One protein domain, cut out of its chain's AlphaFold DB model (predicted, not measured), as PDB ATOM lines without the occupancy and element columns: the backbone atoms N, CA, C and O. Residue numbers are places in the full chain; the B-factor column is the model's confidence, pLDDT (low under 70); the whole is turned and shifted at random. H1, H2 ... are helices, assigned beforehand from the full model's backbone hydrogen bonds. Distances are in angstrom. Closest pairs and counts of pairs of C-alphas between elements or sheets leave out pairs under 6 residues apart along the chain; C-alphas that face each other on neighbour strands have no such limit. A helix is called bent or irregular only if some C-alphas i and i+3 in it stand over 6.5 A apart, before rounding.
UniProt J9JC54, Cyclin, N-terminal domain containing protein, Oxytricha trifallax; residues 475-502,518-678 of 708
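AT A GLANCE: This is residues 475 to 502 and 518 to 678 of the 708 residues of the protein "Cyclin, N-terminal domain containing protein" of Oxytricha trifallax (UniProt J9JC54). The long helices H3 and H5 cross in the core of a thick, well-packed helical body, and H1, H8 and H9 also pack round H5. H6 and H7 pack on H9, H12 packs on one end of H3, H2 lies far out from the core, and residues 640 to 647, partly in H10, stick out. The printed part has 189 residues with twelve named helices, H1 to H12 in order along the chain, and no named strand; the class is all helix. It is compact, with a radius of gyration of the C-alphas of 16.5 A and spans of 49 by 45 by 27 A.

IN THESE COORDINATES: The longest helix, H3, residues 526 to 544, measures 26.7 A from C-alpha 526 at (111.608, 89.099, 93.118) to C-alpha 544. H1 is residues 475 to 491, 24.3 A, beginning at C-alpha 475 at (111.188, 83.765, 112.759), and H2 is 493 to 501. H4 is 546 to 550, H5 is 553 to 568 at 22.9 A, H6 is 574 to 579, and H7 is 583 to 592. H8 is 595 to 609, 20.6 A, and H9 is 613 to 628, 21.8 A. H9 has a kink of 50 degrees near residue 620 and is irregular, with C-alphas 615 and 618 7.3 A apart. H10 is 637 to 642, H11 is 649 to 654, and H12, 662 to 672, ends at C-alpha 672 at (95.255, 62.106, 109.568).

HOW THE PARTS SIT: H3 touches H5 at a steep tilt of 38 degrees, opposite ways, with C-alphas 535 and 564 closest at 6.2 A. H1 touches H5, C-alphas 478 and 557 being closest at 5.8 A. H5 touches H9 at a steep tilt of 64 degrees, C-alphas 559 and 620 being closest at 4.8 A. H8 touches H5, C-alphas 562 and 601 being closest at 7.1 A. H2 and H8 only just touch, with 3 pairs of C-alphas within 8 A, the closest 499 and 597 at 6.8 A. H9 touches H6, closest at C-alphas 625 and 578, 4.5 A, and H7, closest at 618 and 583, 6.4 A. H12 touches H3, closest at C-alphas 662 and 541, 6.4 A. H4 and H9 are near each other; H11 is close to but not clearly touching H3, and H10 touches no helix. O i to N i+4 pairs are within hydrogen-bond range throughout H1, H3, H5 to H8 and H10 to H12, but in 4 of 5 in H2, 6 of 12 in H9 and 0 of 1 in H4, where 2 of 2 O i to N i+3 pairs are.

THE WHOLE: The C-alphas of Ser 584 and Lys 644, the two farthest apart, are 49.5 A apart. Residues 503 to 517 are not printed, and C-alphas 502 and 518 are 16.0 A apart across this cut. Of the links printed whole, none is long. The mean pLDDT of the printed part is 82.5, with 31 residues under 70, among them 494 to 502 and 642 to 652.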
ATOM      1  N   ASN A 475     110.890  82.680 113.697       95.44
ATOM      2  CA  ASN A 475     111.188  83.765 112.759       95.44
ATOM      3  C   ASN A 475     112.599  84.348 112.951       95.44
ATOM      4  O   ASN A 475     113.294  84.562 111.953       95.44
ATOM      5  N   TYR A 476     113.054  84.537 114.195       94.81
ATOM      6  CA  TYR A 476     114.439  84.919 114.498       94.81
ATOM      7  C   TYR A 476     115.430  83.928 113.875       94.81
ATOM      8  O   TYR A 476     116.296  84.314 113.084       94.81
ATOM      9  N   TRP A 477     115.259  82.629 114.157       95.19
ATOM     10  CA  TRP A 477     116.142  81.598 113.614       95.19
ATOM     11  C   TRP A 477     116.041  81.501 112.087       95.19
ATOM     12  O   TRP A 477     117.075  81.447 111.431       95.19
ATOM     13  N   ALA A 478     114.849  81.586 111.489       95.38
ATOM     14  CA  ALA A 478     114.702  81.643 110.030       95.38
ATOM     15  C   ALA A 478     115.486  82.813 109.413       95.38
ATOM     16  O   ALA A 478     116.207  82.636 108.429       95.38
ATOM     17  N   ASN A 479     115.410  83.999 110.022       93.38
ATOM     18  CA  ASN A 479     116.128  85.179 109.555       93.38
ATOM     19  C   ASN A 479     117.646  85.090 109.730       93.38
ATOM     20  O   ASN A 479     118.360  85.600 108.861       93.38
ATOM     21  N   TYR A 480     118.131  84.443 110.792       93.25
ATOM     22  CA  TYR A 480     119.549  84.127 110.975       93.25
ATOM     23  C   TYR A 480     120.030  83.140 109.902       93.25
ATOM     24  O   TYR A 480     120.973  83.428 109.170       93.25
ATOM     25  N   TYR A 481     119.326  82.018 109.743       93.50
ATOM     26  CA  TYR A 481     119.668  80.941 108.812       93.50
ATOM     27  C   TYR A 481     119.720  81.412 107.355       93.50
ATOM     28  O   TYR A 481     120.680  81.104 106.652       93.50
ATOM     29  N   MET A 482     118.733  82.199 106.913       94.00
ATOM     30  CA  MET A 482     118.726  82.789 105.569       94.00
ATOM     31  C   MET A 482     119.890  83.770 105.360       94.00
ATOM     32  O   MET A 482     120.525  83.745 104.313       94.00
ATOM     33  N   ALA A 483     120.239  84.588 106.362       92.44
ATOM     34  CA  ALA A 483     121.390  85.491 106.256       92.44
ATOM     35  C   ALA A 483     122.734  84.735 106.212       92.44
ATOM     36  O   ALA A 483     123.628  85.112 105.456       92.44
ATOM     37  N   LYS A 484     122.878  83.648 106.984       92.38
ATOM     38  CA  LYS A 484     124.062  82.774 106.919       92.38
ATOM     39  C   LYS A 484     124.164  82.042 105.588       92.38
ATOM     40  O   LYS A 484     125.263  81.937 105.050       92.38
ATOM     41  N   TRP A 485     123.037  81.595 105.033       93.19
ATOM     42  CA  TRP A 485     123.009  81.017 103.694       93.19
ATOM     43  C   TRP A 485     123.472  82.019 102.637       93.19
ATOM     44  O   TRP A 485     124.333  81.676 101.835       93.19
ATOM     45  N   ASP A 486     122.974  83.256 102.665       92.12
ATOM     46  CA  ASP A 486     123.334  84.265 101.663       92.12
ATOM     47  C   ASP A 486     124.842  84.571 101.673       92.12
ATOM     48  O   ASP A 486     125.476  84.611 100.616       92.12
ATOM     49  N   ILE A 487     125.443  84.679 102.864       90.19
ATOM     50  CA  ILE A 487     126.898  84.830 103.042       90.19
ATOM     51  C   ILE A 487     127.653  83.599 102.510       90.19
ATOM     52  O   ILE A 487     128.631  83.741 101.770       90.19
ATOM     53  N   TYR A 488     127.205  82.388 102.856       89.69
ATOM     54  CA  TYR A 488     127.834  81.137 102.420       89.69
ATOM     55  C   TYR A 488     127.763  80.950 100.898       89.69
ATOM     56  O   TYR A 488     128.752  80.558 100.271       89.69
ATOM     57  N   ALA A 489     126.618  81.291 100.302       88.31
ATOM     58  CA  ALA A 489     126.351  81.233  98.874       88.31
ATOM     59  C   ALA A 489     127.264  82.185  98.090       88.31
ATOM     60  O   ALA A 489     127.927  81.768  97.138       88.31
ATOM     61  N   GLN A 490     127.355  83.442  98.536       87.12
ATOM     62  CA  GLN A 490     128.237  84.459  97.951       87.12
ATOM     63  C   GLN A 490     129.727  84.125  98.114       87.12
ATOM     64  O   GLN A 490     130.523  84.473  97.242       87.12
ATOM     65  N   SER A 491     130.105  83.427  99.191       85.56
ATOM     66  CA  SER A 491     131.494  83.025  99.461       85.56
ATOM     67  C   SER A 491     131.948  81.790  98.667       85.56
ATOM     68  O   SER A 491     133.136  81.655  98.388       85.56
ATOM     69  N   ASN A 492     131.030  80.899  98.259       80.94
ATOM     70  CA  ASN A 492     131.359  79.626  97.594       80.94
ATOM     71  C   ASN A 492     130.744  79.471  96.176       80.94
ATOM     72  O   ASN A 492     130.294  78.378  95.816       80.94
ATOM     73  N   PRO A 493     130.729  80.513  95.316       71.94
ATOM     74  CA  PRO A 493     129.887  80.565  94.113       71.94
ATOM     75  C   PRO A 493     130.226  79.510  93.050       71.94
ATOM     76  O   PRO A 493     129.382  79.181  92.219       71.94
ATOM     77  N   LEU A 494     131.449  78.970  93.056       62.22
ATOM     78  CA  LEU A 494     131.853  77.913  92.128       62.22
ATOM     79  C   LEU A 494     131.191  76.567  92.454       62.22
ATOM     80  O   LEU A 494     130.790  75.873  91.527       62.22
ATOM     81  N   GLY A 495     131.001  76.231  93.736       65.31
ATOM     82  CA  GLY A 495     130.328  74.987  94.132       65.31
ATOM     83  C   GLY A 495     128.877  74.940  93.650       65.31
ATOM     84  O   GLY A 495     128.426  73.935  93.108       65.31
ATOM     85  N   PHE A 496     128.168  76.066  93.742       69.75
ATOM     86  CA  PHE A 496     126.771  76.173  93.310       69.75
ATOM     87  C   PHE A 496     126.577  76.144  91.791       69.75
ATOM     88  O   PHE A 496     125.517  75.732  91.330       69.75
ATOM     89  N   ARG A 497     127.592  76.527  91.004       63.31
ATOM     90  CA  ARG A 497     127.553  76.391  89.538       63.31
ATOM     91  C   ARG A 497     127.699  74.939  89.089       63.31
ATOM     92  O   ARG A 497     127.032  74.539  88.144       63.31
ATOM     93  N   ILE A 498     128.494  74.132  89.799       59.91
ATOM     94  CA  ILE A 498     128.647  72.699  89.491       59.91
ATOM     95  C   ILE A 498     127.307  71.962  89.691       59.91
ATOM     96  O   ILE A 498     126.913  71.185  88.823       59.91
ATOM     97  N   LEU A 499     126.541  72.313  90.737       63.34
ATOM     98  CA  LEU A 499     125.175  71.802  90.955       63.34
ATOM     99  C   LEU A 499     124.207  72.096  89.791       63.34
ATOM    100  O   LEU A 499     123.231  71.369  89.620       63.34
ATOM    101  N   GLN A 500     124.441  73.161  89.016       58.41
ATOM    102  CA  GLN A 500     123.591  73.550  87.884       58.41
ATOM    103  C   GLN A 500     123.979  72.843  86.572       58.41
ATOM    104  O   GLN A 500     123.112  72.619  85.734       58.41
ATOM    105  N   ASP A 501     125.245  72.457  86.383       52.28
ATOM    106  CA  ASP A 501     125.723  71.829  85.136       52.28
ATOM    107  C   ASP A 501     125.287  70.352  84.970       52.28
ATOM    108  O   ASP A 501     125.481  69.778  83.896       52.28
ATOM    109  N   GLN A 502     124.700  69.725  86.002       51.84
ATOM    110  CA  GLN A 502     124.341  68.294  86.000       51.84
ATOM    111  C   GLN A 502     122.886  67.969  85.615       51.84
ATOM    112  O   GLN A 502     122.589  66.797  85.389       51.84
ATOM    113  N   LEU A 518     122.835  83.276  92.246       80.38
ATOM    114  CA  LEU A 518     122.842  82.411  93.426       80.38
ATOM    115  C   LEU A 518     121.459  82.443  94.101       80.38
ATOM    116  O   LEU A 518     120.813  83.490  94.087       80.38
ATOM    117  N   PRO A 519     120.999  81.356  94.747       86.38
ATOM    118  CA  PRO A 519     119.697  81.346  95.404       86.38
ATOM    119  C   PRO A 519     119.743  82.022  96.773       86.38
ATOM    120  O   PRO A 519     119.820  81.346  97.798       86.38
ATOM    121  N   LEU A 520     119.705  83.350  96.781       89.94
ATOM    122  CA  LEU A 520     119.774  84.166  97.989       89.94
ATOM    123  C   LEU A 520     118.363  84.419  98.568       89.94
ATOM    124  O   LEU A 520     117.354  83.986  98.005       89.94
ATOM    125  N   PHE A 521     118.256  85.068  99.721       89.56
ATOM    126  CA  PHE A 521     116.977  85.327 100.393       89.56
ATOM    127  C   PHE A 521     116.732  86.809 100.682       89.56
ATOM    128  O   PHE A 521     115.575  87.209 100.803       89.56
ATOM    129  N   LYS A 522     117.794  87.612 100.815       84.38
ATOM    130  CA  LYS A 522     117.732  89.017 101.248       84.38
ATOM    131  C   LYS A 522     118.339  89.983 100.221       84.38
ATOM    132  O   LYS A 522     119.114  90.865 100.585       84.38
ATOM    133  N   THR A 523     118.003  89.810  98.941       81.44
ATOM    134  CA  THR A 523     118.393  90.733  97.855       81.44
ATOM    135  C   THR A 523     117.177  91.302  97.126       81.44
ATOM    136  O   THR A 523     116.057  90.826  97.304       81.44
ATOM    137  N   ASP A 524     117.406  92.297  96.265       74.44
ATOM    138  CA  ASP A 524     116.364  92.972  95.490       74.44
ATOM    139  C   ASP A 524     115.633  92.103  94.442       74.44
ATOM    140  O   ASP A 524     114.693  92.579  93.798       74.44
ATOM    141  N   SER A 525     116.017  90.834  94.261       81.75
ATOM    142  CA  SER A 525     115.353  89.933  93.314       81.75
ATOM    143  C   SER A 525     113.958  89.499  93.783       81.75
ATOM    144  O   SER A 525     113.754  88.993  94.889       81.75
ATOM    145  N   ILE A 526     112.974  89.596  92.882       79.31
ATOM    146  CA  ILE A 526     111.608  89.099  93.118       79.31
ATOM    147  C   ILE A 526     111.561  87.576  93.340       79.31
ATOM    148  O   ILE A 526     110.637  87.078  93.983       79.31
ATOM    149  N   GLU A 527     112.546  86.829  92.832       82.31
ATOM    150  CA  GLU A 527     112.635  85.381  93.045       82.31
ATOM    151  C   GLU A 527     113.198  85.046  94.435       82.31
ATOM    152  O   GLU A 527     112.695  84.139  95.099       82.31
ATOM    153  N   ASP A 528     114.147  85.840  94.933       84.81
ATOM    154  CA  ASP A 528     114.657  85.732  96.305       84.81
ATOM    155  C   ASP A 528     113.554  86.036  97.323       84.81
ATOM    156  O   ASP A 528     113.368  85.280  98.279       84.81
ATOM    157  N   TYR A 529     112.718  87.045  97.054       81.56
ATOM    158  CA  TYR A 529     111.514  87.297  97.847       81.56
ATOM    159  C   TYR A 529     110.537  86.109  97.849       81.56
ATOM    160  O   TYR A 529     110.030  85.738  98.910       81.56
ATOM    161  N   ARG A 530     110.280  85.461  96.702       85.12
ATOM    162  CA  ARG A 530     109.440  84.242  96.647       85.12
ATOM    163  C   ARG A 530     110.055  83.092  97.445       85.12
ATOM    164  O   ARG A 530     109.325  82.344  98.105       85.12
ATOM    165  N   ARG A 531     111.386  82.956  97.423       89.25
ATOM    166  CA  ARG A 531     112.144  81.958  98.196       89.25
ATOM    167  C   ARG A 531     112.018  82.220  99.704       89.25
ATOM    168  O   ARG A 531     111.650  81.304 100.441       89.25
ATOM    169  N   PHE A 532     112.200  83.473 100.133       90.00
ATOM    170  CA  PHE A 532     111.957  83.960 101.499       90.00
ATOM    171  C   PHE A 532     110.517  83.705 101.950       90.00
ATOM    172  O   PHE A 532     110.299  83.050 102.969       90.00
ATOM    173  N   ARG A 533     109.519  84.145 101.170       87.56
ATOM    174  CA  ARG A 533     108.095  83.965 101.494       87.56
ATOM    175  C   ARG A 533     107.730  82.498 101.652       87.56
ATOM    176  O   ARG A 533     107.069  82.158 102.627       87.56
ATOM    177  N   SER A 534     108.203  81.632 100.758       90.50
ATOM    178  CA  SER A 534     107.923  80.193 100.819       90.50
ATOM    179  C   SER A 534     108.489  79.540 102.087       90.50
ATOM    180  O   SER A 534     107.784  78.776 102.743       90.50
ATOM    181  N   LEU A 535     109.729  79.872 102.475       93.25
ATOM    182  CA  LEU A 535     110.340  79.386 103.720       93.25
ATOM    183  C   LEU A 535     109.587  79.906 104.951       93.25
ATOM    184  O   LEU A 535     109.241  79.136 105.848       93.25
ATOM    185  N   ILE A 536     109.307  81.207 104.974       92.50
ATOM    186  CA  ILE A 536     108.651  81.879 106.097       92.50
ATOM    187  C   ILE A 536     107.206  81.401 106.292       92.50
ATOM    188  O   ILE A 536     106.778  81.244 107.429       92.50
ATOM    189  N   GLN A 537     106.474  81.064 105.227       91.94
ATOM    190  CA  GLN A 537     105.142  80.457 105.352       91.94
ATOM    191  C   GLN A 537     105.188  79.043 105.938       91.94
ATOM    192  O   GLN A 537     104.337  78.700 106.757       91.94
ATOM    193  N   THR A 538     106.200  78.236 105.600       94.38
ATOM    194  CA  THR A 538     106.440  76.955 106.289       94.38
ATOM    195  C   THR A 538     106.722  77.181 107.780       94.38
ATOM    196  O   THR A 538     106.205  76.451 108.622       94.38
ATOM    197  N   VAL A 539     107.474  78.229 108.129       95.50
ATOM    198  CA  VAL A 539     107.749  78.631 109.521       95.50
ATOM    199  C   VAL A 539     106.492  79.121 110.260       95.50
ATOM    200  O   VAL A 539     106.287  78.745 111.414       95.50
ATOM    201  N   ASP A 540     105.605  79.870 109.606       94.12
ATOM    202  CA  ASP A 540     104.316  80.288 110.176       94.12
ATOM    203  C   ASP A 540     103.395  79.076 110.451       94.12
ATOM    204  O   ASP A 540     102.777  78.986 111.515       94.12
ATOM    205  N   LEU A 541     103.351  78.094 109.538       95.12
ATOM    206  CA  LEU A 541     102.609  76.838 109.729       95.12
ATOM    207  C   LEU A 541     103.172  75.983 110.879       95.12
ATOM    208  O   LEU A 541     102.407  75.336 111.598       95.12
ATOM    209  N   LEU A 542     104.494  76.001 111.084       96.19
ATOM    210  CA  LEU A 542     105.152  75.324 112.207       96.19
ATOM    211  C   LEU A 542     104.797  75.963 113.558       96.19
ATOM    212  O   LEU A 542     104.650  75.245 114.544       96.19
ATOM    213  N   VAL A 543     104.592  77.283 113.619       95.38
ATOM    214  CA  VAL A 543     104.066  77.957 114.824       95.38
ATOM    215  C   VAL A 543     102.605  77.577 115.094       95.38
ATOM    216  O   VAL A 543     102.191  77.471 116.252       95.38
ATOM    217  N   LEU A 544     101.819  77.337 114.044       95.00
ATOM    218  CA  LEU A 544     100.387  77.036 114.130       95.00
ATOM    219  C   LEU A 544     100.090  75.602 114.629       95.00
ATOM    220  O   LEU A 544      99.106  75.390 115.349       95.00
ATOM    221  N   ASP A 545     100.962  74.630 114.335       95.25
ATOM    222  CA  ASP A 545     100.930  73.273 114.905       95.25
ATOM    223  C   ASP A 545     101.695  73.204 116.244       95.25
ATOM    224  O   ASP A 545     102.911  73.359 116.284       95.25
ATOM    225  N   ILE A 546     101.004  72.895 117.351       93.81
ATOM    226  CA  ILE A 546     101.620  72.756 118.691       93.81
ATOM    227  C   ILE A 546     102.738  71.696 118.735       93.81
ATOM    228  O   ILE A 546     103.632  71.757 119.579       93.81
ATOM    229  N   ASN A 547     102.712  70.715 117.831       94.00
ATOM    230  CA  ASN A 547     103.684  69.626 117.832       94.00
ATOM    231  C   ASN A 547     105.113  70.062 117.465       94.00
ATOM    232  O   ASN A 547     106.044  69.291 117.705       94.00
ATOM    233  N   SER A 548     105.309  71.283 116.958       95.25
ATOM    234  CA  SER A 548     106.634  71.844 116.672       95.25
ATOM    235  C   SER A 548     107.502  71.961 117.926       95.25
ATOM    236  O   SER A 548     108.695  71.676 117.861       95.25
ATOM    237  N   TYR A 549     106.907  72.224 119.096       94.12
ATOM    238  CA  TYR A 549     107.612  72.264 120.387       94.12
ATOM    239  C   TYR A 549     108.237  70.925 120.825       94.12
ATOM    240  O   TYR A 549     108.953  70.888 121.823       94.12
ATOM    241  N   ARG A 550     107.988  69.815 120.113       92.81
ATOM    242  CA  ARG A 550     108.714  68.549 120.334       92.81
ATOM    243  C   ARG A 550     110.127  68.560 119.739       92.81
ATOM    244  O   ARG A 550     110.924  67.700 120.092       92.81
ATOM    245  N   PHE A 551     110.427  69.493 118.838       93.25
ATOM    246  CA  PHE A 551     111.677  69.567 118.083       93.25
ATOM    247  C   PHE A 551     112.488  70.800 118.493       93.25
ATOM    248  O   PHE A 551     111.935  71.801 118.949       93.25
ATOM    249  N   ASN A 552     113.808  70.764 118.298       91.44
ATOM    250  CA  ASN A 552     114.629  71.960 118.473       91.44
ATOM    251  C   ASN A 552     114.338  72.955 117.327       91.44
ATOM    252  O   ASN A 552     114.328  72.581 116.151       91.44
ATOM    253  N   LYS A 553     114.121  74.232 117.678       92.88
ATOM    254  CA  LYS A 553     113.841  75.350 116.757       92.88
ATOM    255  C   LYS A 553     114.824  75.404 115.581       92.88
ATOM    256  O   LYS A 553     114.404  75.558 114.436       92.88
ATOM    257  N   LEU A 554     116.115  75.207 115.853       92.62
ATOM    258  CA  LEU A 554     117.181  75.211 114.852       92.62
ATOM    259  C   LEU A 554     117.047  74.048 113.860       92.62
ATOM    260  O   LEU A 554     117.219  74.239 112.660       92.62
ATOM    261  N   GLN A 555     116.668  72.857 114.333       94.56
ATOM    262  CA  GLN A 555     116.467  71.684 113.473       94.56
ATOM    263  C   GLN A 555     115.249  71.857 112.553       94.56
ATOM    264  O   GLN A 555     115.298  71.462 111.386       94.56
ATOM    265  N   LEU A 556     114.169  72.479 113.047       96.19
ATOM    266  CA  LEU A 556     112.989  72.817 112.242       96.19
ATOM    267  C   LEU A 556     113.330  73.807 111.120       96.19
ATOM    268  O   LEU A 556     112.970  73.577 109.965       96.19
ATOM    269  N   VAL A 557     114.062  74.878 111.443       96.19
ATOM    270  CA  VAL A 557     114.478  75.891 110.461       96.19
ATOM    271  C   VAL A 557     115.490  75.322 109.461       96.19
ATOM    272  O   VAL A 557     115.316  75.520 108.258       96.19
ATOM    273  N   ALA A 558     116.482  74.546 109.918       95.12
ATOM    274  CA  ALA A 558     117.422  73.827 109.051       95.12
ATOM    275  C   ALA A 558     116.687  72.943 108.031       95.12
ATOM    276  O   ALA A 558     116.993  72.969 106.840       95.12
ATOM    277  N   SER A 559     115.670  72.211 108.493       95.25
ATOM    278  CA  SER A 559     114.839  71.339 107.658       95.25
ATOM    279  C   SER A 559     114.021  72.117 106.624       95.25
ATOM    280  O   SER A 559     113.969  71.729 105.457       95.25
ATOM    281  N   ALA A 560     113.396  73.229 107.024       95.75
ATOM    282  CA  ALA A 560     112.619  74.072 106.117       95.75
ATOM    283  C   ALA A 560     113.508  74.703 105.031       95.75
ATOM    284  O   ALA A 560     113.137  74.702 103.855       95.75
ATOM    285  N   LEU A 561     114.703  75.170 105.408       95.06
ATOM    286  CA  LEU A 561     115.702  75.712 104.487       95.06
ATOM    287  C   LEU A 561     116.230  74.641 103.518       95.06
ATOM    288  O   LEU A 561     116.255  74.878 102.311       95.06
ATOM    289  N   TYR A 562     116.568  73.446 104.017       93.12
ATOM    290  CA  TYR A 562     117.023  72.314 103.201       93.12
ATOM    291  C   TYR A 562     115.999  71.912 102.131       93.12
ATOM    292  O   TYR A 562     116.364  71.658 100.983       93.12
ATOM    293  N   PHE A 563     114.709  71.873 102.468       92.50
ATOM    294  CA  PHE A 563     113.680  71.578 101.472       92.50
ATOM    295  C   PHE A 563     113.437  72.746 100.512       92.50
ATOM    296  O   PHE A 563     113.310  72.515  99.311       92.50
ATOM    297  N   GLN A 564     113.429  73.995 100.988       92.44
ATOM    298  CA  GLN A 564     113.208  75.158 100.122       92.44
ATOM    299  C   GLN A 564     114.341  75.360  99.096       92.44
ATOM    300  O   GLN A 564     114.073  75.748  97.957       92.44
ATOM    301  N   LEU A 565     115.587  75.056  99.464       90.31
ATOM    302  CA  LEU A 565     116.726  75.058  98.541       90.31
ATOM    303  C   LEU A 565     116.703  73.847  97.601       90.31
ATOM    304  O   LEU A 565     116.916  74.013  96.401       90.31
ATOM    305  N   GLY A 566     116.347  72.659  98.100       86.75
ATOM    306  CA  GLY A 566     116.200  71.451  97.281       86.75
ATOM    307  C   GLY A 566     115.101  71.573  96.219       86.75
ATOM    308  O   GLY A 566     115.251  71.036  95.124       86.75
ATOM    309  N   LEU A 567     114.037  72.339  96.497       85.88
ATOM    310  CA  LEU A 567     113.036  72.740  95.501       85.88
ATOM    311  C   LEU A 567     113.622  73.665  94.425       85.88
ATOM    312  O   LEU A 567     113.339  73.476  93.244       85.88
ATOM    313  N   HIS A 568     114.431  74.660  94.807       84.81
ATOM    314  CA  HIS A 568     115.032  75.594  93.848       84.81
ATOM    315  C   HIS A 568     116.029  74.893  92.913       84.81
ATOM    316  O   HIS A 568     115.965  75.075  91.699       84.81
ATOM    317  N   TYR A 569     116.885  74.026  93.459       81.19
ATOM    318  CA  TYR A 569     117.800  73.175  92.688       81.19
ATOM    319  C   TYR A 569     117.108  71.973  92.010       81.19
ATOM    320  O   TYR A 569     117.785  71.124  91.440       81.19
ATOM    321  N   LYS A 570     115.768  71.878  92.057       80.75
ATOM    322  CA  LYS A 570     114.944  70.797  91.472       80.75
ATOM    323  C   LYS A 570     115.281  69.371  91.952       80.75
ATOM    324  O   LYS A 570     114.780  68.410  91.374       80.75
ATOM    325  N   VAL A 571     116.070  69.219  93.019       78.69
ATOM    326  CA  VAL A 571     116.453  67.922  93.617       78.69
ATOM    327  C   VAL A 571     115.214  67.156  94.088       78.69
ATOM    328  O   VAL A 571     115.156  65.931  94.022       78.69
ATOM    329  N   PHE A 572     114.198  67.894  94.547       82.81
ATOM    330  CA  PHE A 572     112.931  67.356  95.026       82.81
ATOM    331  C   PHE A 572     111.751  68.127  94.426       82.81
ATOM    332  O   PHE A 572     111.853  69.317  94.132       82.81
ATOM    333  N   SER A 573     110.588  67.482  94.344       86.69
ATOM    334  CA  SER A 573     109.291  68.149  94.175       86.69
ATOM    335  C   SER A 573     108.528  68.241  95.502       86.69
ATOM    336  O   SER A 573     108.710  67.419  96.403       86.69
ATOM    337  N   ARG A 574     107.598  69.202  95.607       88.12
ATOM    338  CA  ARG A 574     106.721  69.365  96.786       88.12
ATOM    339  C   ARG A 574     105.943  68.092  97.132       88.12
ATOM    340  O   ARG A 574     105.817  67.757  98.305       88.12
ATOM    341  N   GLN A 575     105.492  67.352  96.118       86.81
ATOM    342  CA  GLN A 575     104.765  66.092  96.295       86.81
ATOM    343  C   GLN A 575     105.651  64.974  96.863       86.81
ATOM    344  O   GLN A 575     105.185  64.210  97.703       86.81
ATOM    345  N   GLN A 576     106.928  64.897  96.464       85.69
ATOM    346  CA  GLN A 576     107.877  63.959  97.076       85.69
ATOM    347  C   GLN A 576     108.134  64.321  98.542       85.69
ATOM    348  O   GLN A 576     108.013  63.453  99.396       85.69
ATOM    349  N   ILE A 577     108.413  65.597  98.843       88.00
ATOM    350  CA  ILE A 577     108.691  66.069 100.214       88.00
ATOM    351  C   ILE A 577     107.502  65.797 101.152       88.00
ATOM    352  O   ILE A 577     107.680  65.263 102.244       88.00
ATOM    353  N   ALA A 578     106.281  66.118 100.714       87.75
ATOM    354  CA  ALA A 578     105.064  65.889 101.494       87.75
ATOM    355  C   ALA A 578     104.673  64.402 101.603       87.75
ATOM    356  O   ALA A 578     103.954  64.022 102.526       87.75
ATOM    357  N   GLY A 579     105.124  63.568 100.658       80.88
ATOM    358  CA  GLY A 579     104.816  62.139 100.578       80.88
ATOM    359  C   GLY A 579     105.820  61.206 101.264       80.88
ATOM    360  O   GLY A 579     105.586  59.999 101.271       80.88
ATOM    361  N   MET A 580     106.923  61.717 101.824       77.00
ATOM    362  CA  MET A 580     107.951  60.908 102.499       77.00
ATOM    363  C   MET A 580     107.400  60.265 103.789       77.00
ATOM    364  O   MET A 580     107.096  60.985 104.742       77.00
ATOM    365  N   PRO A 581     107.273  58.923 103.861       60.72
ATOM    366  CA  PRO A 581     106.543  58.273 104.947       60.72
ATOM    367  C   PRO A 581     107.362  58.139 106.237       60.72
ATOM    368  O   PRO A 581     106.804  58.272 107.327       60.72
ATOM    369  N   ASP A 582     108.670  57.889 106.138       70.25
ATOM    370  CA  ASP A 582     109.530  57.547 107.274       70.25
ATOM    371  C   ASP A 582     110.987  58.020 107.128       70.25
ATOM    372  O   ASP A 582     111.471  58.341 106.040       70.25
ATOM    373  N   VAL A 583     111.677  58.059 108.276       71.69
ATOM    374  CA  VAL A 583     113.094  58.427 108.441       71.69
ATOM    375  C   VAL A 583     114.025  57.601 107.550       71.69
ATOM    376  O   VAL A 583     114.954  58.156 106.969       71.69
ATOM    377  N   SER A 584     113.783  56.296 107.422       66.69
ATOM    378  CA  SER A 584     114.645  55.390 106.657       66.69
ATOM    379  C   SER A 584     114.551  55.671 105.160       66.69
ATOM    380  O   SER A 584     115.568  55.748 104.480       66.69
ATOM    381  N   THR A 585     113.337  55.888 104.657       70.06
ATOM    382  CA  THR A 585     113.063  56.276 103.271       70.06
ATOM    383  C   THR A 585     113.683  57.635 102.958       70.06
ATOM    384  O   THR A 585     114.279  57.795 101.897       70.06
ATOM    385  N   LEU A 586     113.603  58.597 103.885       72.62
ATOM    386  CA  LEU A 586     114.260  59.899 103.745       72.62
ATOM    387  C   LEU A 586     115.794  59.776 103.715       72.62
ATOM    388  O   LEU A 586     116.415  60.367 102.840       72.62
ATOM    389  N   LEU A 587     116.404  58.982 104.602       71.56
ATOM    390  CA  LEU A 587     117.853  58.731 104.602       71.56
ATOM    391  C   LEU A 587     118.319  58.047 103.313       71.56
ATOM    392  O   LEU A 587     119.194  58.573 102.639       71.56
ATOM    393  N   ILE A 588     117.683  56.939 102.924       68.31
ATOM    394  CA  ILE A 588     118.010  56.199 101.694       68.31
ATOM    395  C   ILE A 588     117.860  57.101 100.461       68.31
ATOM    396  O   ILE A 588     118.668  57.036  99.539       68.31
ATOM    397  N   PHE A 589     116.849  57.971 100.438       68.69
ATOM    398  CA  PHE A 589     116.659  58.931  99.355       68.69
ATOM    399  C   PHE A 589     117.730  60.034  99.362       68.69
ATOM    400  O   PHE A 589     118.238  60.373  98.300       68.69
ATOM    401  N   ILE A 590     118.143  60.544 100.528       71.81
ATOM    402  CA  ILE A 590     119.277  61.478 100.652       71.81
ATOM    403  C   ILE A 590     120.592  60.816 100.198       71.81
ATOM    404  O   ILE A 590     121.366  61.442  99.486       71.81
ATOM    405  N   GLU A 591     120.829  59.548 100.535       68.06
ATOM    406  CA  GLU A 591     122.011  58.785 100.099       68.06
ATOM    407  C   GLU A 591     122.023  58.494  98.583       68.06
ATOM    408  O   GLU A 591     123.094  58.318  97.999       68.06
ATOM    409  N   GLN A 592     120.848  58.446  97.941       65.94
ATOM    410  CA  GLN A 592     120.676  58.139  96.513       65.94
ATOM    411  C   GLN A 592     120.521  59.368  95.601       65.94
ATOM    412  O   GLN A 592     120.664  59.228  94.386       65.94
ATOM    413  N   GLN A 593     120.202  60.547  96.141       55.44
ATOM    414  CA  GLN A 593     120.112  61.794  95.371       55.44
ATOM    415  C   GLN A 593     121.450  62.546  95.356       55.44
ATOM    416  O   GLN A 593     122.280  62.372  96.244       55.44
ATOM    417  N   GLY A 594     121.651  63.370  94.318       57.59
ATOM    418  CA  GLY A 594     122.936  63.973  93.935       57.59
ATOM    419  C   GLY A 594     123.845  64.367  95.104       57.59
ATOM    420  O   GLY A 594     123.577  65.345  95.808       57.59
ATOM    421  N   HIS A 595     124.941  63.612  95.267       63.81
ATOM    422  CA  HIS A 595     125.859  63.691  96.411       63.81
ATOM    423  C   HIS A 595     126.332  65.118  96.721       63.81
ATOM    424  O   HIS A 595     126.514  65.471  97.883       63.81
ATOM    425  N   GLU A 596     126.505  65.947  95.694       74.38
ATOM    426  CA  GLU A 596     126.983  67.323  95.817       74.38
ATOM    427  C   GLU A 596     125.993  68.241  96.545       74.38
ATOM    428  O   GLU A 596     126.418  69.018  97.397       74.38
ATOM    429  N   TYR A 597     124.680  68.134  96.291       82.56
ATOM    430  CA  TYR A 597     123.690  68.957  97.001       82.56
ATOM    431  C   TYR A 597     123.681  68.622  98.495       82.56
ATOM    432  O   TYR A 597     123.725  69.509  99.350       82.56
ATOM    433  N   VAL A 598     123.683  67.323  98.805       83.38
ATOM    434  CA  VAL A 598     123.720  66.813 100.179       83.38
ATOM    435  C   VAL A 598     125.013  67.241 100.874       83.38
ATOM    436  O   VAL A 598     124.959  67.721 102.002       83.38
ATOM    437  N   HIS A 599     126.158  67.150 100.192       83.31
ATOM    438  CA  HIS A 599     127.459  67.580 100.707       83.31
ATOM    439  C   HIS A 599     127.513  69.090 100.986       83.31
ATOM    440  O   HIS A 599     127.945  69.501 102.060       83.31
ATOM    441  N   VAL A 600     127.038  69.926 100.057       86.25
ATOM    442  CA  VAL A 600     127.004  71.390 100.217       86.25
ATOM    443  C   VAL A 600     126.074  71.801 101.362       86.25
ATOM    444  O   VAL A 600     126.451  72.631 102.191       86.25
ATOM    445  N   MET A 601     124.898  71.177 101.482       87.94
ATOM    446  CA  MET A 601     124.001  71.418 102.617       87.94
ATOM    447  C   MET A 601     124.574  70.909 103.944       87.94
ATOM    448  O   MET A 601     124.456  71.601 104.951       87.94
ATOM    449  N   GLN A 602     125.216  69.737 103.967       89.50
ATOM    450  CA  GLN A 602     125.874  69.192 105.159       89.50
ATOM    451  C   GLN A 602     127.014  70.107 105.627       89.50
ATOM    452  O   GLN A 602     127.092  70.429 106.811       89.50
ATOM    453  N   HIS A 603     127.858  70.580 104.710       87.88
ATOM    454  CA  HIS A 603     128.926  71.527 105.020       87.88
ATOM    455  C   HIS A 603     128.360  72.836 105.591       87.88
ATOM    456  O   HIS A 603     128.789  73.289 106.650       87.88
ATOM    457  N   PHE A 604     127.356  73.425 104.933       89.75
ATOM    458  CA  PHE A 604     126.685  74.634 105.416       89.75
ATOM    459  C   PHE A 604     126.107  74.465 106.830       89.75
ATOM    460  O   PHE A 604     126.362  75.290 107.711       89.75
ATOM    461  N   ILE A 605     125.354  73.383 107.056       90.12
ATOM    462  CA  ILE A 605     124.660  73.131 108.325       90.12
ATOM    463  C   ILE A 605     125.659  72.881 109.465       90.12
ATOM    464  O   ILE A 605     125.443  73.357 110.583       90.12
ATOM    465  N   GLN A 606     126.778  72.214 109.173       88.50
ATOM    466  CA  GLN A 606     127.855  71.978 110.131       88.50
ATOM    467  C   GLN A 606     128.598  73.268 110.503       88.50
ATOM    468  O   GLN A 606     128.735  73.553 111.690       88.50
ATOM    469  N   CYS A 607     129.041  74.068 109.524       84.50
ATOM    470  CA  CYS A 607     129.812  75.290 109.792       84.50
ATOM    471  C   CYS A 607     129.017  76.332 110.592       84.50
ATOM    472  O   CYS A 607     129.549  76.908 111.539       84.50
ATOM    473  N   TYR A 608     127.748  76.566 110.235       84.62
ATOM    474  CA  TYR A 608     126.959  77.660 110.816       84.62
ATOM    475  C   TYR A 608     126.063  77.262 111.991       84.62
ATOM    476  O   TYR A 608     125.678  78.142 112.760       84.62
ATOM    477  N   PHE A 609     125.764  75.970 112.191       81.69
ATOM    478  CA  PHE A 609     124.853  75.521 113.261       81.69
ATOM    479  C   PHE A 609     125.337  74.299 114.061       81.69
ATOM    480  O   PHE A 609     124.581  73.810 114.896       81.69
ATOM    481  N   GLY A 610     126.534  73.762 113.786       83.69
ATOM    482  CA  GLY A 610     127.115  72.631 114.525       83.69
ATOM    483  C   GLY A 610     126.414  71.280 114.319       83.69
ATOM    484  O   GLY A 610     126.820  70.286 114.912       83.69
ATOM    485  N   LEU A 611     125.377  71.230 113.478       87.50
ATOM    486  CA  LEU A 611     124.499  70.074 113.290       87.50
ATOM    487  C   LEU A 611     124.942  69.181 112.122       87.50
ATOM    488  O   LEU A 611     125.595  69.616 111.171       87.50
ATOM    489  N   GLN A 612     124.518  67.922 112.160       87.88
ATOM    490  CA  GLN A 612     124.637  66.956 111.067       87.88
ATOM    491  C   GLN A 612     123.263  66.657 110.444       87.88
ATOM    492  O   GLN A 612     122.240  66.685 111.133       87.88
ATOM    493  N   ILE A 613     123.212  66.311 109.150       86.75
ATOM    494  CA  ILE A 613     121.955  65.941 108.471       86.75
ATOM    495  C   ILE A 613     121.208  64.823 109.231       86.75
ATOM    496  O   ILE A 613     120.026  65.011 109.527       86.75
ATOM    497  N   PRO A 614     121.853  63.714 109.659       85.62
ATOM    498  CA  PRO A 614     121.190  62.674 110.450       85.62
ATOM    499  C   PRO A 614     120.548  63.144 111.767       85.62
ATOM    500  O   PRO A 614     119.614  62.500 112.240       85.62
ATOM    501  N   GLU A 615     120.994  64.259 112.356       86.25
ATOM    502  CA  GLU A 615     120.398  64.819 113.579       86.25
ATOM    503  C   GLU A 615     119.123  65.621 113.292       86.25
ATOM    504  O   GLU A 615     118.213  65.648 114.123       86.25
ATOM    505  N   ILE A 616     119.020  66.241 112.109       90.06
ATOM    506  CA  ILE A 616     117.821  66.984 111.692       90.06
ATOM    507  C   ILE A 616     116.783  66.110 110.977       90.06
ATOM    508  O   ILE A 616     115.634  66.523 110.876       90.06
ATOM    509  N   VAL A 617     117.114  64.892 110.535       88.62
ATOM    510  CA  VAL A 617     116.225  64.043 109.707       88.62
ATOM    511  C   VAL A 617     114.827  63.788 110.307       88.62
ATOM    512  O   VAL A 617     113.851  63.737 109.558       88.62
ATOM    513  N   THR A 618     114.661  63.706 111.635       88.94
ATOM    514  CA  THR A 618     113.298  63.591 112.216       88.94
ATOM    515  C   THR A 618     112.524  64.912 112.141       88.94
ATOM    516  O   THR A 618     111.319  64.910 111.887       88.94
ATOM    517  N   ALA A 619     113.209  66.049 112.315       93.00
ATOM    518  CA  ALA A 619     112.626  67.363 112.065       93.00
ATOM    519  C   ALA A 619     112.288  67.524 110.574       93.00
ATOM    520  O   ALA A 619     111.207  68.012 110.259       93.00
ATOM    521  N   MET A 620     113.118  67.006 109.661       92.69
ATOM    522  CA  MET A 620     112.826  66.969 108.227       92.69
ATOM    523  C   MET A 620     111.568  66.150 107.919       92.69
ATOM    524  O   MET A 620     110.700  66.644 107.206       92.69
ATOM    525  N   GLN A 621     111.388  64.958 108.498       90.69
ATOM    526  CA  GLN A 621     110.148  64.187 108.320       90.69
ATOM    527  C   GLN A 621     108.912  64.965 108.819       90.69
ATOM    528  O   GLN A 621     107.871  64.978 108.162       90.69
ATOM    529  N   TYR A 622     109.012  65.648 109.964       93.38
ATOM    530  CA  TYR A 622     107.913  66.448 110.518       93.38
ATOM    531  C   TYR A 622     107.592  67.694 109.675       93.38
ATOM    532  O   TYR A 622     106.414  67.972 109.424       93.38
ATOM    533  N   VAL A 623     108.630  68.405 109.219       95.12
ATOM    534  CA  VAL A 623     108.574  69.630 108.404       95.12
ATOM    535  C   VAL A 623     108.137  69.337 106.963       95.12
ATOM    536  O   VAL A 623     107.385  70.117 106.384       95.12
ATOM    537  N   GLY A 624     108.531  68.194 106.394       92.88
ATOM    538  CA  GLY A 624     108.207  67.804 105.018       92.88
ATOM    539  C   GLY A 624     106.702  67.761 104.745       92.88
ATOM    540  O   GLY A 624     106.244  68.252 103.713       92.88
ATOM    541  N   ARG A 625     105.907  67.319 105.733       92.25
ATOM    542  CA  ARG A 625     104.429  67.340 105.695       92.25
ATOM    543  C   ARG A 625     103.854  68.710 105.314       92.25
ATOM    544  O   ARG A 625     102.820  68.777 104.655       92.25
ATOM    545  N   PHE A 626     104.508  69.802 105.718       93.25
ATOM    546  CA  PHE A 626     104.018  71.163 105.489       93.25
ATOM    547  C   PHE A 626     104.206  71.650 104.043       93.25
ATOM    548  O   PHE A 626     103.481  72.539 103.604       93.25
ATOM    549  N   PHE A 627     105.072  71.005 103.253       92.25
ATOM    550  CA  PHE A 627     105.213  71.280 101.815       92.25
ATOM    551  C   PHE A 627     104.034  70.760 100.971       92.25
ATOM    552  O   PHE A 627     103.965  71.051  99.777       92.25
ATOM    553  N   GLY A 628     103.085  70.045 101.590       89.50
ATOM    554  CA  GLY A 628     101.809  69.659 100.980       89.50
ATOM    555  C   GLY A 628     100.805  70.810 100.818       89.50
ATOM    556  O   GLY A 628      99.802  70.622 100.134       89.50
ATOM    557  N   LEU A 629     101.064  71.984 101.410       89.94
ATOM    558  CA  LEU A 629     100.317  73.217 101.152       89.94
ATOM    559  C   LEU A 629     101.148  74.151 100.263       89.94
ATOM    560  O   LEU A 629     102.297  74.466 100.588       89.94
ATOM    561  N   ASP A 630     100.577  74.594  99.144       86.44
ATOM    562  CA  ASP A 630     101.252  75.512  98.222       86.44
ATOM    563  C   ASP A 630     101.414  76.927  98.818       86.44
ATOM    564  O   ASP A 630     100.554  77.392  99.570       86.44
ATOM    565  N   PRO A 631     102.524  77.629  98.514       83.19
ATOM    566  CA  PRO A 631     102.875  78.880  99.171       83.19
ATOM    567  C   PRO A 631     102.093  80.051  98.561       83.19
ATOM    568  O   PRO A 631     102.103  80.266  97.347       83.19
ATOM    569  N   CYS A 632     101.431  80.840  99.406       82.12
ATOM    570  CA  CYS A 632     100.657  82.000  98.973       82.12
ATOM    571  C   CYS A 632     101.596  83.174  98.642       82.12
ATOM    572  O   CYS A 632     102.090  83.856  99.542       82.12
ATOM    573  N   GLN A 633     101.831  83.418  97.351       77.31
ATOM    574  CA  GLN A 633     102.723  84.478  96.850       77.31
ATOM    575  C   GLN A 633     102.076  85.881  96.818       77.31
ATOM    576  O   GLN A 633     102.613  86.794  96.192       77.31
ATOM    577  N   ASP A 634     100.932  86.068  97.484       75.38
ATOM    578  CA  ASP A 634     100.312  87.385  97.639       75.38
ATOM    579  C   ASP A 634     101.189  88.301  98.513       75.38
ATOM    580  O   ASP A 634     101.716  87.889  99.553       75.38
ATOM    581  N   TYR A 635     101.301  89.572  98.117       74.75
ATOM    582  CA  TYR A 635     101.973  90.600  98.914       74.75
ATOM    583  C   TYR A 635     101.184  90.944 100.194       74.75
ATOM    584  O   TYR A 635      99.949  90.908 100.162       74.75
ATOM    585  N   PRO A 636     101.854  91.363 101.287       74.06
ATOM    586  CA  PRO A 636     101.218  91.892 102.495       74.06
ATOM    587  C   PRO A 636     100.117  92.928 102.237       74.06
ATOM    588  O   PRO A 636     100.246  93.801 101.373       74.06
ATOM    589  N   ILE A 637      99.048  92.869 103.038       74.44
ATOM    590  CA  ILE A 637      97.842  93.701 102.877       74.44
ATOM    591  C   ILE A 637      98.179  95.199 102.887       74.44
ATOM    592  O   ILE A 637      97.631  95.957 102.087       74.44
ATOM    593  N   ILE A 638      99.116  95.637 103.736       72.00
ATOM    594  CA  ILE A 638      99.581  97.032 103.782       72.00
ATOM    595  C   ILE A 638     100.128  97.520 102.428       72.00
ATOM    596  O   ILE A 638      99.861  98.650 102.022       72.00
ATOM    597  N   ILE A 639     100.804  96.655 101.672       72.00
ATOM    598  CA  ILE A 639     101.419  96.988 100.380       72.00
ATOM    599  C   ILE A 639     100.353  97.046  99.282       72.00
ATOM    600  O   ILE A 639     100.330  97.987  98.486       72.00
ATOM    601  N   GLN A 640      99.396  96.110  99.310       74.62
ATOM    602  CA  GLN A 640      98.206  96.159  98.453       74.62
ATOM    603  C   GLN A 640      97.396  97.452  98.687       74.62
ATOM    604  O   GLN A 640      97.000  98.118  97.728       74.62
ATOM    605  N   LYS A 641      97.200  97.844  99.959       74.44
ATOM    606  CA  LYS A 641      96.516  99.086 100.364       74.44
ATOM    607  C   LYS A 641      97.273 100.345  99.891       74.44
ATOM    608  O   LYS A 641      96.633 101.284  99.418       74.44
ATOM    609  N   GLN A 642      98.609 100.378  99.971       68.44
ATOM    610  CA  GLN A 642      99.416 101.575  99.657       68.44
ATOM    611  C   GLN A 642      99.574 101.900  98.156       68.44
ATOM    612  O   GLN A 642      99.850 103.054  97.828       68.44
ATOM    613  N   LYS A 643      99.418 100.929  97.242       59.81
ATOM    614  CA  LYS A 643      99.525 101.102  95.768       59.81
ATOM    615  C   LYS A 643     100.840 101.724  95.242       59.81
ATOM    616  O   LYS A 643     100.895 102.138  94.083       59.81
ATOM    617  N   LYS A 644     101.902 101.794  96.051       52.31
ATOM    618  CA  LYS A 644     103.239 102.250  95.627       52.31
ATOM    619  C   LYS A 644     104.079 101.064  95.124       52.31
ATOM    620  O   LYS A 644     103.959  99.981  95.696       52.31
ATOM    621  N   PRO A 645     104.980 101.248  94.138       50.31
ATOM    622  CA  PRO A 645     106.146 100.374  94.028       50.31
ATOM    623  C   PRO A 645     106.980 100.494  95.316       50.31
ATOM    624  O   PRO A 645     107.054 101.572  95.908       50.31
ATOM    625  N   ILE A 646     107.552  99.380  95.770       54.06
ATOM    626  CA  ILE A 646     108.224  99.266  97.075       54.06
ATOM    627  C   ILE A 646     109.459 100.182  97.129       54.06
ATOM    628  O   ILE A 646     110.171 100.315  96.137       54.06
ATOM    629  N   ILE A 647     109.689 100.825  98.281       52.84
ATOM    630  CA  ILE A 647     110.779 101.803  98.481       52.84
ATOM    631  C   ILE A 647     111.869 101.276  99.439       52.84
ATOM    632  O   ILE A 647     113.007 101.725  99.347       52.84
ATOM    633  N   ASN A 648     111.563 100.308 100.316       61.31
ATOM    634  CA  ASN A 648     112.551  99.651 101.179       61.31
ATOM    635  C   ASN A 648     112.301  98.130 101.276       61.31
ATOM    636  O   ASN A 648     111.171  97.693 101.491       61.31
ATOM    637  N   GLN A 649     113.378  97.350 101.149       60.16
ATOM    638  CA  GLN A 649     113.443  95.895 101.329       60.16
ATOM    639  C   GLN A 649     113.174  95.466 102.781       60.16
ATOM    640  O   GLN A 649     112.513  94.460 103.023       60.16
ATOM    641  N   GLU A 650     113.654  96.224 103.769       63.75
ATOM    642  CA  GLU A 650     113.568  95.822 105.182       63.75
ATOM    643  C   GLU A 650     112.119  95.838 105.701       63.75
ATOM    644  O   GLU A 650     111.704  94.910 106.393       63.75
ATOM    645  N   GLU A 651     111.311  96.820 105.275       63.97
ATOM    646  CA  GLU A 651     109.844  96.800 105.436       63.97
ATOM    647  C   GLU A 651     109.212  95.595 104.715       63.97
ATOM    648  O   GLU A 651     108.259  94.990 105.199       63.97
ATOM    649  N   PHE A 652     109.735  95.220 103.547       64.31
ATOM    650  CA  PHE A 652     109.162  94.171 102.705       64.31
ATOM    651  C   PHE A 652     109.294  92.765 103.309       64.31
ATOM    652  O   PHE A 652     108.384  91.941 103.174       64.31
ATOM    653  N   PHE A 653     110.407  92.504 103.999       72.31
ATOM    654  CA  PHE A 653     110.656  91.249 104.709       72.31
ATOM    655  C   PHE A 653     110.009  91.202 106.103       72.31
ATOM    656  O   PHE A 653     109.688  90.113 106.586       72.31
ATOM    657  N   SER A 654     109.799  92.351 106.756       72.06
ATOM    658  CA  SER A 654     109.296  92.399 108.135       72.06
ATOM    659  C   SER A 654     107.784  92.186 108.259       72.06
ATOM    660  O   SER A 654     107.335  91.658 109.281       72.06
ATOM    661  N   PHE A 655     106.993  92.542 107.241       69.69
ATOM    662  CA  PHE A 655     105.534  92.437 107.311       69.69
ATOM    663  C   PHE A 655     104.991  90.997 107.272       69.69
ATOM    664  O   PHE A 655     105.539  90.059 106.668       69.69
ATOM    665  N   GLN A 656     103.842  90.839 107.926       75.06
ATOM    666  CA  GLN A 656     103.036  89.624 107.915       75.06
ATOM    667  C   GLN A 656     102.153  89.536 106.659       75.06
ATOM    668  O   GLN A 656     102.020  90.499 105.900       75.06
ATOM    669  N   ALA A 657     101.675  88.325 106.366       72.81
ATOM    670  CA  ALA A 657     100.787  88.043 105.240       72.81
ATOM    671  C   ALA A 657     100.235  86.617 105.378       72.81
ATOM    672  O   ALA A 657     100.962  85.649 105.090       72.81
ATOM    673  N   HIS A 658      98.976  86.526 105.817       78.12
ATOM    674  CA  HIS A 658      98.267  85.312 106.234       78.12
ATOM    675  C   HIS A 658      98.412  84.111 105.287       78.12
ATOM    676  O   HIS A 658      98.274  84.215 104.061       78.12
ATOM    677  N   VAL A 659      98.651  82.931 105.868       81.56
ATOM    678  CA  VAL A 659      98.699  81.659 105.132       81.56
ATOM    679  C   VAL A 659      97.275  81.141 104.934       81.56
ATOM    680  O   VAL A 659      96.771  80.334 105.715       81.56
ATOM    681  N   LYS A 660      96.624  81.606 103.864       77.88
ATOM    682  CA  LYS A 660      95.264  81.207 103.465       77.88
ATOM    683  C   LYS A 660      95.100  79.679 103.487       77.88
ATOM    684  O   LYS A 660      95.791  78.966 102.767       77.88
ATOM    685  N   GLY A 661      94.173  79.181 104.310       85.06
ATOM    686  CA  GLY A 661      93.913  77.743 104.491       85.06
ATOM    687  C   GLY A 661      94.887  77.004 105.424       85.06
ATOM    688  O   GLY A 661      94.672  75.826 105.707       85.06
ATOM    689  N   GLY A 662      95.915  77.675 105.953       89.19
ATOM    690  CA  GLY A 662      96.941  77.086 106.818       89.19
ATOM    691  C   GLY A 662      96.381  76.441 108.084       89.19
ATOM    692  O   GLY A 662      96.761  75.319 108.414       89.19
ATOM    693  N   MET A 663      95.408  77.082 108.744       91.12
ATOM    694  CA  MET A 663      94.704  76.501 109.891       91.12
ATOM    695  C   MET A 663      94.036  75.161 109.550       91.12
ATOM    696  O   MET A 663      94.191  74.192 110.294       91.12
ATOM    697  N   ASP A 664      93.283  75.084 108.453       91.50
ATOM    698  CA  ASP A 664      92.543  73.867 108.100       91.50
ATOM    699  C   ASP A 664      93.470  72.760 107.588       91.50
ATOM    700  O   ASP A 664      93.238  71.581 107.859       91.50
ATOM    701  N   PHE A 665      94.584  73.135 106.961       92.44
ATOM    702  CA  PHE A 665      95.659  72.216 106.615       92.44
ATOM    703  C   PHE A 665      96.375  71.651 107.862       92.44
ATOM    704  O   PHE A 665      96.581  70.442 107.957       92.44
ATOM    705  N   VAL A 666      96.666  72.477 108.876       91.81
ATOM    706  CA  VAL A 666      97.198  72.016 110.177       91.81
ATOM    707  C   VAL A 666      96.195  71.110 110.901       91.81
ATOM    708  O   VAL A 666      96.591  70.076 111.447       91.81
ATOM    709  N   LYS A 667      94.891  71.429 110.861       90.25
ATOM    710  CA  LYS A 667      93.840  70.538 111.387       90.25
ATOM    711  C   LYS A 667      93.838  69.191 110.665       90.25
ATOM    712  O   LYS A 667      93.792  68.157 111.327       90.25
ATOM    713  N   TYR A 668      93.917  69.198 109.334       91.81
ATOM    714  CA  TYR A 668      93.984  67.987 108.515       91.81
ATOM    715  C   TYR A 668      95.202  67.125 108.880       91.81
ATOM    716  O   TYR A 668      95.027  65.939 109.179       91.81
ATOM    717  N   LEU A 669      96.402  67.718 108.955       90.62
ATOM    718  CA  LEU A 669      97.630  67.018 109.346       90.62
ATOM    719  C   LEU A 669      97.501  66.347 110.722       90.62
ATOM    720  O   LEU A 669      97.789  65.158 110.846       90.62
ATOM    721  N   ASN A 670      97.018  67.075 111.733       88.69
ATOM    722  CA  ASN A 670      96.872  66.566 113.103       88.69
ATOM    723  C   ASN A 670      95.726  65.555 113.295       88.69
ATOM    724  O   ASN A 670      95.655  64.911 114.340       88.69
ATOM    725  N   GLN A 671      94.840  65.397 112.308       87.25
ATOM    726  CA  GLN A 671      93.779  64.383 112.310       87.25
ATOM    727  C   GLN A 671      94.160  63.106 111.548       87.25
ATOM    728  O   GLN A 671      93.678  62.031 111.901       87.25
ATOM    729  N   HIS A 672      95.001  63.207 110.511       85.38
ATOM    730  CA  HIS A 672      95.255  62.106 109.568       85.38
ATOM    731  C   HIS A 672      96.659  61.496 109.669       85.38
ATOM    732  O   HIS A 672      96.850  60.361 109.236       85.38
ATOM    733  N   PHE A 673      97.636  62.208 110.241       82.88
ATOM    734  CA  PHE A 673      99.033  61.771 110.280       82.88
ATOM    735  C   PHE A 673      99.554  61.682 111.712       82.88
ATOM    736  O   PHE A 673      99.404  62.606 112.513       82.88
ATOM    737  N   ALA A 674     100.233  60.578 112.025       80.25
ATOM    738  CA  ALA A 674     100.991  60.471 113.262       80.25
ATOM    739  C   ALA A 674     102.135  61.498 113.266       80.25
ATOM    740  O   ALA A 674     102.833  61.675 112.268       80.25
ATOM    741  N   VAL A 675     102.338  62.164 114.401       80.19
ATOM    742  CA  VAL A 675     103.472  63.073 114.609       80.19
ATOM    743  C   VAL A 675     104.748  62.231 114.740       80.19
ATOM    744  O   VAL A 675     104.797  61.396 115.650       80.19
ATOM    745  N   PRO A 676     105.779  62.434 113.892       77.44
ATOM    746  CA  PRO A 676     107.092  61.832 114.093       77.44
ATOM    747  C   PRO A 676     107.603  62.120 115.502       77.44
ATOM    748  O   PRO A 676     107.610  63.266 115.947       77.44
ATOM    749  N   GLN A 677     108.010  61.080 116.223       75.44
ATOM    750  CA  GLN A 677     108.622  61.255 117.535       75.44
ATOM    751  C   GLN A 677     110.124  61.470 117.337       75.44
ATOM    752  O   GLN A 677     110.732  60.636 116.662       75.44
ATOM    753  N   PRO A 678     110.736  62.517 117.926       67.38
ATOM    754  CA  PRO A 678     112.188  62.655 117.984       67.38
ATOM    755  C   PRO A 678     112.800  61.399 118.609       67.38
ATOM    756  O   PRO A 678     112.692  61.163 119.813       67.38
TER     757      PRO A 678